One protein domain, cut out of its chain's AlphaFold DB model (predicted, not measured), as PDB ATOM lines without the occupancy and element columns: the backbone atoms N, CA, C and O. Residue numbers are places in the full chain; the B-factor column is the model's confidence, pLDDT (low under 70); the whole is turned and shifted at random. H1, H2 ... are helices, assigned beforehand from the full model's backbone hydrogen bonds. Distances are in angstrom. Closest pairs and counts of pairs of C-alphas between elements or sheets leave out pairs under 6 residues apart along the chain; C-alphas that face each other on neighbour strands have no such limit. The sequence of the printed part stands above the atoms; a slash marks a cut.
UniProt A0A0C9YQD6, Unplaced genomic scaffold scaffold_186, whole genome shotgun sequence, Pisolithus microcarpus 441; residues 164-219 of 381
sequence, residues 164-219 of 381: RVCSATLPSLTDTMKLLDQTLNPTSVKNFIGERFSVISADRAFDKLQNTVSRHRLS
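What this domain is: This is residues 164 to 219 of the 381 residues of an uncharacterized protein of Pisolithus microcarpus 441 (UniProt A0A0C9YQD6). One long helix, H3, makes one long side of an elongated, open loop of chain, and the unnamed residues 164 to 172 run back beside it on the other long side. Two short helices, H1 and H2, lie toward the end where H3 begins, while the first and last printed residues come back near each other at the opposite end. The printed part has 56 residues with three named helices, in the order H1, H2, H3 along the chain, and no named strand; its class is all helix. It is only just loose, close to compact, with a radius of gyration of the C-alphas of 12.3 A, and the C-alphas span 35 by 22 by 16 A.

How they stand to each other: The longest helix is H3, residues 199 to 214. H1, residues 173 to 179, only just touches H3, with 3 pairs of C-alphas within 8 A. Their closest C-alphas are those of Leu 173 and Asp 203, 5.9 A apart, and H3 touches H1 with residues 203 to 207 alone. The lines of H1 and H3 are about perpendicular, at 84 degrees. H2, residues 186 to 192, also only just touches H3, again with 3 pairs of C-alphas within 8 A. The closest C-alphas here are those of Pro 186 and Val 199, 5.9 A apart, and H3 takes part with residues 199 to 202 alone. H2 and H3 run the same way at a steep tilt of 42 degrees. H1 and H2 are apart. In H1, H2 and H3 every pair of O i to N i+4 is within hydrogen-bond range.

Where its parts are: H3 runs from C-alpha 199 at (-102.966, 34.492, -6.593) to C-alpha 214 at (-87.143, 40.273, -20.966), a length of 22.1 A. H1 begins at C-alpha 173 at (-94.350, 33.029, -10.417) and measures 9.8 A from first to last C-alpha. H2 begins at C-alpha 186 at (-103.117, 33.474, -0.761) and measures 10.2 A.

The domain as a whole: The two C-alphas farthest apart are those of Arg 164 and Thr 187, 35.4 A, and the outline is elongated. The C-alphas of the first and last printed residues, Arg 164 and Ser 219, are 7.0 A apart. The printed part has no cut. The links from H1 to H2 and from H2 to H3 are short, each with 6 residues between the helices. The mean pLDDT of the printed part is 88.9, and residues 167 to 168 are under 70.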
ATOM      1  N   ARG A 164     -75.754  41.616 -21.895       80.06
ATOM      2  CA  ARG A 164     -76.465  40.368 -22.171       80.06
ATOM      3  C   ARG A 164     -77.920  40.662 -22.532       80.06
ATOM      4  O   ARG A 164     -78.568  41.524 -21.931       80.06
ATOM      5  N   VAL A 165     -78.440  39.923 -23.501       77.44
ATOM      6  CA  VAL A 165     -79.886  39.797 -23.696       77.44
ATOM      7  C   VAL A 165     -80.373  38.724 -22.730       77.44
ATOM      8  O   VAL A 165     -79.690  37.718 -22.526       77.44
ATOM      9  N   CYS A 166     -81.525  38.939 -22.101       73.06
ATOM     10  CA  CYS A 166     -82.169  37.890 -21.324       73.06
ATOM     11  C   CYS A 166     -82.691  36.825 -22.307       73.06
ATOM     12  O   CYS A 166     -83.788  36.949 -22.831       73.06
ATOM     13  N   SER A 167     -81.850  35.839 -22.639       62.25
ATOM     14  CA  SER A 167     -82.191  34.772 -23.594       62.25
ATOM     15  C   SER A 167     -82.899  33.585 -22.936       62.25
ATOM     16  O   SER A 167     -83.376  32.697 -23.638       62.25
ATOM     17  N   ALA A 168     -82.925  33.535 -21.603       66.00
ATOM     18  CA  ALA A 168     -83.545  32.452 -20.858       66.00
ATOM     19  C   ALA A 168     -85.035  32.734 -20.647       66.00
ATOM     20  O   ALA A 168     -85.414  33.856 -20.307       66.00
ATOM     21  N   THR A 169     -85.859  31.694 -20.782       77.38
ATOM     22  CA  THR A 169     -87.230  31.701 -20.272       77.38
ATOM     23  C   THR A 169     -87.172  32.017 -18.781       77.38
ATOM     24  O   THR A 169     -86.582  31.265 -18.003       77.38
ATOM     25  N   LEU A 170     -87.715  33.170 -18.386       84.06
ATOM     26  CA  LEU A 170     -87.789  33.544 -16.979       84.06
ATOM     27  C   LEU A 170     -88.725  32.562 -16.245       84.06
ATOM     28  O   LEU A 170     -89.705  32.106 -16.835       84.06
ATOM     29  N   PRO A 171     -88.421  32.191 -14.988       89.12
ATOM     30  CA  PRO A 171     -89.227  31.226 -14.241       89.12
ATOM     31  C   PRO A 171     -90.629  31.778 -13.983       89.12
ATOM     32  O   PRO A 171     -90.764  32.964 -13.706       89.12
ATOM     33  N   SER A 172     -91.663  30.935 -13.993       92.56
ATOM     34  CA  SER A 172     -93.024  31.356 -13.622       92.56
ATOM     35  C   SER A 172     -93.078  31.931 -12.195       92.56
ATOM     36  O   SER A 172     -92.143  31.745 -11.404       92.56
ATOM     37  N   LEU A 173     -94.177  32.598 -11.812       94.31
ATOM     38  CA  LEU A 173     -94.350  33.029 -10.417       94.31
ATOM     39  C   LEU A 173     -94.280  31.824  -9.469       94.31
ATOM     40  O   LEU A 173     -93.615  31.885  -8.438       94.31
ATOM     41  N   THR A 174     -94.894  30.704  -9.853       94.81
ATOM     42  CA  THR A 174     -94.860  29.454  -9.083       94.81
ATOM     43  C   THR A 174     -93.432  28.957  -8.870       94.81
ATOM     44  O   THR A 174     -93.052  28.643  -7.743       94.81
ATOM     45  N   ASP A 175     -92.615  28.912  -9.923       93.19
ATOM     46  CA  ASP A 175     -91.232  28.437  -9.810       93.19
ATOM     47  C   ASP A 175     -90.346  29.433  -9.062       93.19
ATOM     48  O   ASP A 175     -89.473  29.035  -8.296       93.19
ATOM     49  N   THR A 176     -90.621  30.731  -9.200       91.50
ATOM     50  CA  THR A 176     -89.959  31.777  -8.415       91.50
ATOM     51  C   THR A 176     -90.255  31.620  -6.925       91.50
ATOM     52  O   THR A 176     -89.337  31.700  -6.116       91.50
ATOM     53  N   MET A 177     -91.504  31.332  -6.547       92.25
ATOM     54  CA  MET A 177     -91.862  31.065  -5.150       92.25
ATOM     55  C   MET A 177     -91.171  29.803  -4.627       92.25
ATOM     56  O   MET A 177     -90.624  29.832  -3.527       92.25
ATOM     57  N   LYS A 178     -91.083  28.735  -5.434       92.38
ATOM     58  CA  LYS A 178     -90.315  27.530  -5.065       92.38
ATOM     59  C   LYS A 178     -88.836  27.835  -4.823       92.38
ATOM     60  O   LYS A 178     -88.253  27.276  -3.905       92.38
ATOM     61  N   LEU A 179     -88.227  28.735  -5.601       87.69
ATOM     62  CA  LEU A 179     -86.834  29.167  -5.391       87.69
ATOM     63  C   LEU A 179     -86.622  29.941  -4.080       87.69
ATOM     64  O   LEU A 179     -85.480  30.064  -3.633       87.69
ATOM     65  N   LEU A 180     -87.696  30.476  -3.497       89.00
ATOM     66  CA  LEU A 180     -87.720  31.113  -2.180       89.00
ATOM     67  C   LEU A 180     -88.130  30.132  -1.068       89.00
ATOM     68  O   LEU A 180     -88.391  30.562   0.054       89.00
ATOM     69  N   ASP A 181     -88.229  28.835  -1.378       90.12
ATOM     70  CA  ASP A 181     -88.766  27.801  -0.491       90.12
ATOM     71  C   ASP A 181     -90.183  28.145   0.013       90.12
ATOM     72  O   ASP A 181     -90.536  27.914   1.169       90.12
ATOM     73  N   GLN A 182     -91.002  28.743  -0.859       91.38
ATOM     74  CA  GLN A 182     -92.390  29.119  -0.593       91.38
ATOM     75  C   GLN A 182     -93.359  28.435  -1.562       91.38
ATOM     76  O   GLN A 182     -93.056  28.186  -2.729       91.38
ATOM     77  N   THR A 183     -94.582  28.199  -1.090       94.75
ATOM     78  CA  THR A 183     -95.691  27.724  -1.929       94.75
ATOM     79  C   THR A 183     -96.537  28.906  -2.376       94.75
ATOM     80  O   THR A 183     -96.920  29.725  -1.544       94.75
ATOM     81  N   LEU A 184     -96.887  28.973  -3.663       95.56
ATOM     82  CA  LEU A 184     -97.789  30.003  -4.179       95.56
ATOM     83  C   LEU A 184     -99.223  29.767  -3.675       95.56
ATOM     84  O   LEU A 184     -99.941  28.895  -4.154       95.56
ATOM     85  N   ASN A 185     -99.631  30.552  -2.683       95.25
ATOM     86  CA  ASN A 185    -100.957  30.520  -2.065       95.25
ATOM     87  C   ASN A 185    -101.375  31.926  -1.572       95.25
ATOM     88  O   ASN A 185    -100.526  32.822  -1.517       95.25
ATOM     89  N   PRO A 186    -102.649  32.153  -1.191       95.38
ATOM     90  CA  PRO A 186    -103.117  33.474  -0.761       95.38
ATOM     91  C   PRO A 186    -102.295  34.096   0.379       95.38
ATOM     92  O   PRO A 186    -101.997  35.288   0.339       95.38
ATOM     93  N   THR A 187    -101.863  33.290   1.353       93.19
ATOM     94  CA  THR A 187    -101.042  33.746   2.486       93.19
ATOM     95  C   THR A 187     -99.675  34.254   2.026       93.19
ATOM     96  O   THR A 187     -99.256  35.345   2.399       93.19
ATOM     97  N   SER A 188     -98.992  33.497   1.167       91.56
ATOM     98  CA  SER A 188     -97.689  33.882   0.617       91.56
ATOM     99  C   SER A 188     -97.781  35.144  -0.251       91.56
ATOM    100  O   SER A 188     -96.948  36.038  -0.129       91.56
ATOM    101  N   VAL A 189     -98.832  35.281  -1.070       91.81
ATOM    102  CA  VAL A 189     -99.052  36.475  -1.900       91.81
ATOM    103  C   VAL A 189     -99.245  37.703  -1.019       91.81
ATOM    104  O   VAL A 189     -98.609  38.731  -1.256       91.81
ATOM    105  N   LYS A 190    -100.055  37.580   0.039       90.19
ATOM    106  CA  LYS A 190    -100.249  38.649   1.019       90.19
ATOM    107  C   LYS A 190     -98.922  39.080   1.655       90.19
ATOM    108  O   LYS A 190     -98.662  40.276   1.745       90.19
ATOM    109  N   ASN A 191     -98.093  38.117   2.056       86.12
ATOM    110  CA  ASN A 191     -96.860  38.374   2.801       86.12
ATOM    111  C   ASN A 191     -95.714  38.925   1.935       86.12
ATOM    112  O   ASN A 191     -94.957  39.766   2.412       86.12
ATOM    113  N   PHE A 192     -95.572  38.465   0.687       84.31
ATOM    114  CA  PHE A 192     -94.403  38.772  -0.153       84.31
ATOM    115  C   PHE A 192     -94.676  39.751  -1.298       84.31
ATOM    116  O   PHE A 192     -93.748  40.408  -1.767       84.31
ATOM    117  N   ILE A 193     -95.919  39.846  -1.775       87.56
ATOM    118  CA  ILE A 193     -96.274  40.660  -2.949       87.56
ATOM    119  C   ILE A 193     -97.117  41.859  -2.517       87.56
ATOM    120  O   ILE A 193     -96.806  43.000  -2.857       87.56
ATOM    121  N   GLY A 194     -98.171  41.609  -1.740       87.00
ATOM    122  CA  GLY A 194     -98.977  42.649  -1.116       87.00
ATOM    123  C   GLY A 194    -100.426  42.236  -0.901       87.00
ATOM    124  O   GLY A 194    -100.993  41.444  -1.651       87.00
ATOM    125  N   GLU A 195    -101.061  42.842   0.102       89.06
ATOM    126  CA  GLU A 195    -102.399  42.454   0.574       89.06
ATOM    127  C   GLU A 195    -103.520  42.616  -0.461       89.06
ATOM    128  O   GLU A 195    -104.581  42.014  -0.328       89.06
ATOM    129  N   ARG A 196    -103.294  43.425  -1.499       92.31
ATOM    130  CA  ARG A 196    -104.283  43.712  -2.549       92.31
ATOM    131  C   ARG A 196    -104.310  42.665  -3.661       92.31
ATOM    132  O   ARG A 196    -105.164  42.749  -4.540       92.31
ATOM    133  N   PHE A 197    -103.374  41.718  -3.661       93.12
ATOM    134  CA  PHE A 197    -103.248  40.729  -4.721       93.12
ATOM    135  C   PHE A 197    -103.907  39.402  -4.331       93.12
ATOM    136  O   PHE A 197    -103.631  38.822  -3.286       93.12
ATOM    137  N   SER A 198    -104.748  38.883  -5.226       96.06
ATOM    138  CA  SER A 198    -105.078  37.454  -5.287       96.06
ATOM    139  C   SER A 198    -103.975  36.679  -6.014       96.06
ATOM    140  O   SER A 198    -103.223  37.273  -6.786       96.06
ATOM    141  N   VAL A 199    -103.925  35.349  -5.863       96.00
ATOM    142  CA  VAL A 199    -102.966  34.492  -6.593       96.00
ATOM    143  C   VAL A 199    -103.013  34.743  -8.106       96.00
ATOM    144  O   VAL A 199    -101.978  34.973  -8.720       96.00
ATOM    145  N   ILE A 200    -104.214  34.805  -8.694       96.44
ATOM    146  CA  ILE A 200    -104.401  35.028 -10.139       96.44
ATOM    147  C   ILE A 200    -103.915  36.423 -10.563       96.44
ATOM    148  O   ILE A 200    -103.294  36.579 -11.612       96.44
ATOM    149  N   SER A 201    -104.207  37.462  -9.774       96.56
ATOM    150  CA  SER A 201    -103.770  38.827 -10.108       96.56
ATOM    151  C   SER A 201    -102.267  39.029  -9.912       96.56
ATOM    152  O   SER A 201    -101.659  39.759 -10.694       96.56
ATOM    153  N   ALA A 202    -101.663  38.360  -8.924       95.62
ATOM    154  CA  ALA A 202    -100.220  38.336  -8.717       95.62
ATOM    155  C   ALA A 202     -99.503  37.679  -9.900       95.62
ATOM    156  O   ALA A 202     -98.557  38.258 -10.423       95.62
ATOM    157  N   ASP A 203     -99.995  36.527 -10.355       95.94
ATOM    158  CA  ASP A 203     -99.446  35.788 -11.494       95.94
ATOM    159  C   ASP A 203     -99.470  36.633 -12.778       95.94
ATOM    160  O   ASP A 203     -98.429  36.914 -13.368       95.94
ATOM    161  N   ARG A 204    -100.626  37.224 -13.114       95.62
ATOM    162  CA  ARG A 204    -100.745  38.142 -14.265       95.62
ATOM    163  C   ARG A 204     -99.836  39.369 -14.160       95.62
ATOM    164  O   ARG A 204     -99.286  39.830 -15.164       95.62
ATOM    165  N   ALA A 205     -99.717  39.958 -12.968       94.38
ATOM    166  CA  ALA A 205     -98.851  41.115 -12.751       94.38
ATOM    167  C   ALA A 205     -97.371  40.742 -12.908       94.38
ATOM    168  O   ALA A 205     -96.601  41.506 -13.500       94.38
ATOM    169  N   PHE A 206     -96.994  39.561 -12.422       93.38
ATOM    170  CA  PHE A 206     -95.658  39.008 -12.551       93.38
ATOM    171  C   PHE A 206     -95.309  38.729 -14.017       93.38
ATOM    172  O   PHE A 206     -94.283  39.218 -14.484       93.38
ATOM    173  N   ASP A 207     -96.198  38.097 -14.784       91.62
ATOM    174  CA  ASP A 207     -96.015  37.873 -16.224       91.62
ATOM    175  C   ASP A 207     -95.819  39.182 -16.995       91.62
ATOM    176  O   ASP A 207     -94.947  39.303 -17.860       91.62
ATOM    177  N   LYS A 208     -96.605  40.216 -16.673       91.56
ATOM    178  CA  LYS A 208     -96.443  41.544 -17.285       91.56
ATOM    179  C   LYS A 208     -95.074  42.148 -16.961       91.56
ATOM    180  O   LYS A 208     -94.441  42.747 -17.838       91.56
ATOM    181  N   LEU A 209     -94.611  41.997 -15.720       89.19
ATOM    182  CA  LEU A 209     -93.292  42.462 -15.299       89.19
ATOM    183  C   LEU A 209     -92.183  41.701 -16.032       89.19
ATOM    184  O   LEU A 209     -91.276  42.332 -16.573       89.19
ATOM    185  N   GLN A 210     -92.283  40.376 -16.125       87.81
ATOM    186  CA  GLN A 210     -91.319  39.543 -16.840       87.81
ATOM    187  C   GLN A 210     -91.239  39.884 -18.322       87.81
ATOM    188  O   GLN A 210     -90.143  40.081 -18.839       87.81
ATOM    189  N   ASN A 211     -92.383  40.050 -18.986       85.44
ATOM    190  CA  ASN A 211     -92.450  40.472 -20.385       85.44
ATOM    191  C   ASN A 211     -91.838  41.854 -20.624       85.44
ATOM    192  O   ASN A 211     -91.333  42.140 -21.709       85.44
ATOM    193  N   THR A 212     -91.893  42.731 -19.623       86.12
ATOM    194  CA  THR A 212     -91.226  44.035 -19.689       86.12
ATOM    195  C   THR A 212     -89.717  43.859 -19.530       86.12
ATOM    196  O   THR A 212     -88.948  44.356 -20.348       86.12
ATOM    197  N   VAL A 213     -89.283  43.106 -18.515       84.69
ATOM    198  CA  VAL A 213     -87.867  42.870 -18.194       84.69
ATOM    199  C   VAL A 213     -87.133  42.108 -19.299       84.69
ATOM    200  O   VAL A 213     -86.008  42.477 -19.625       84.69
ATOM    201  N   SER A 214     -87.755  41.103 -19.916       83.56
ATOM    202  CA  SER A 214     -87.143  40.273 -20.966       83.56
ATOM    203  C   SER A 214     -86.765  41.070 -22.218       83.56
ATOM    204  O   SER A 214     -85.812  40.729 -22.915       83.56
ATOM    205  N   ARG A 215     -87.462  42.184 -22.472       83.94
ATOM    206  CA  ARG A 215     -87.164  43.116 -23.571       83.94
ATOM    207  C   ARG A 215     -85.979  44.031 -23.270       83.94
ATOM    208  O   ARG A 215     -85.464  44.690 -24.173       83.94
ATOM    209  N   HIS A 216     -85.547  44.103 -22.014       84.56
ATOM    210  CA  HIS A 216     -84.420  44.925 -21.612       84.56
ATOM    211  C   HIS A 216     -83.112  44.137 -21.625       84.56
ATOM    212  O   HIS A 216     -83.041  42.942 -21.349       84.56
ATOM    213  N   ARG A 217     -82.029  44.855 -21.928       85.94
ATOM    214  CA  ARG A 217     -80.682  44.302 -21.818       85.94
ATOM    215  C   ARG A 217     -80.256  44.288 -20.359       85.94
ATOM    216  O   ARG A 217     -80.348  45.310 -19.676       85.94
ATOM    217  N   LEU A 218     -79.730  43.152 -19.928       88.50
ATOM    218  CA  LEU A 218     -79.121  43.008 -18.622       88.50
ATOM    219  C   LEU A 218     -77.820  43.812 -18.579       88.50
ATOM    220  O   LEU A 218     -77.066  43.898 -19.554       88.50
ATOM    221  N   SER A 219     -77.580  44.452 -17.442       88.75
ATOM    222  CA  SER A 219     -76.461  45.361 -17.239       88.75
ATOM    223  C   SER A 219     -75.509  44.809 -16.191       88.75
ATOM    224  O   SER A 219     -75.914  44.453 -15.085       88.75
TER     225      SER A 219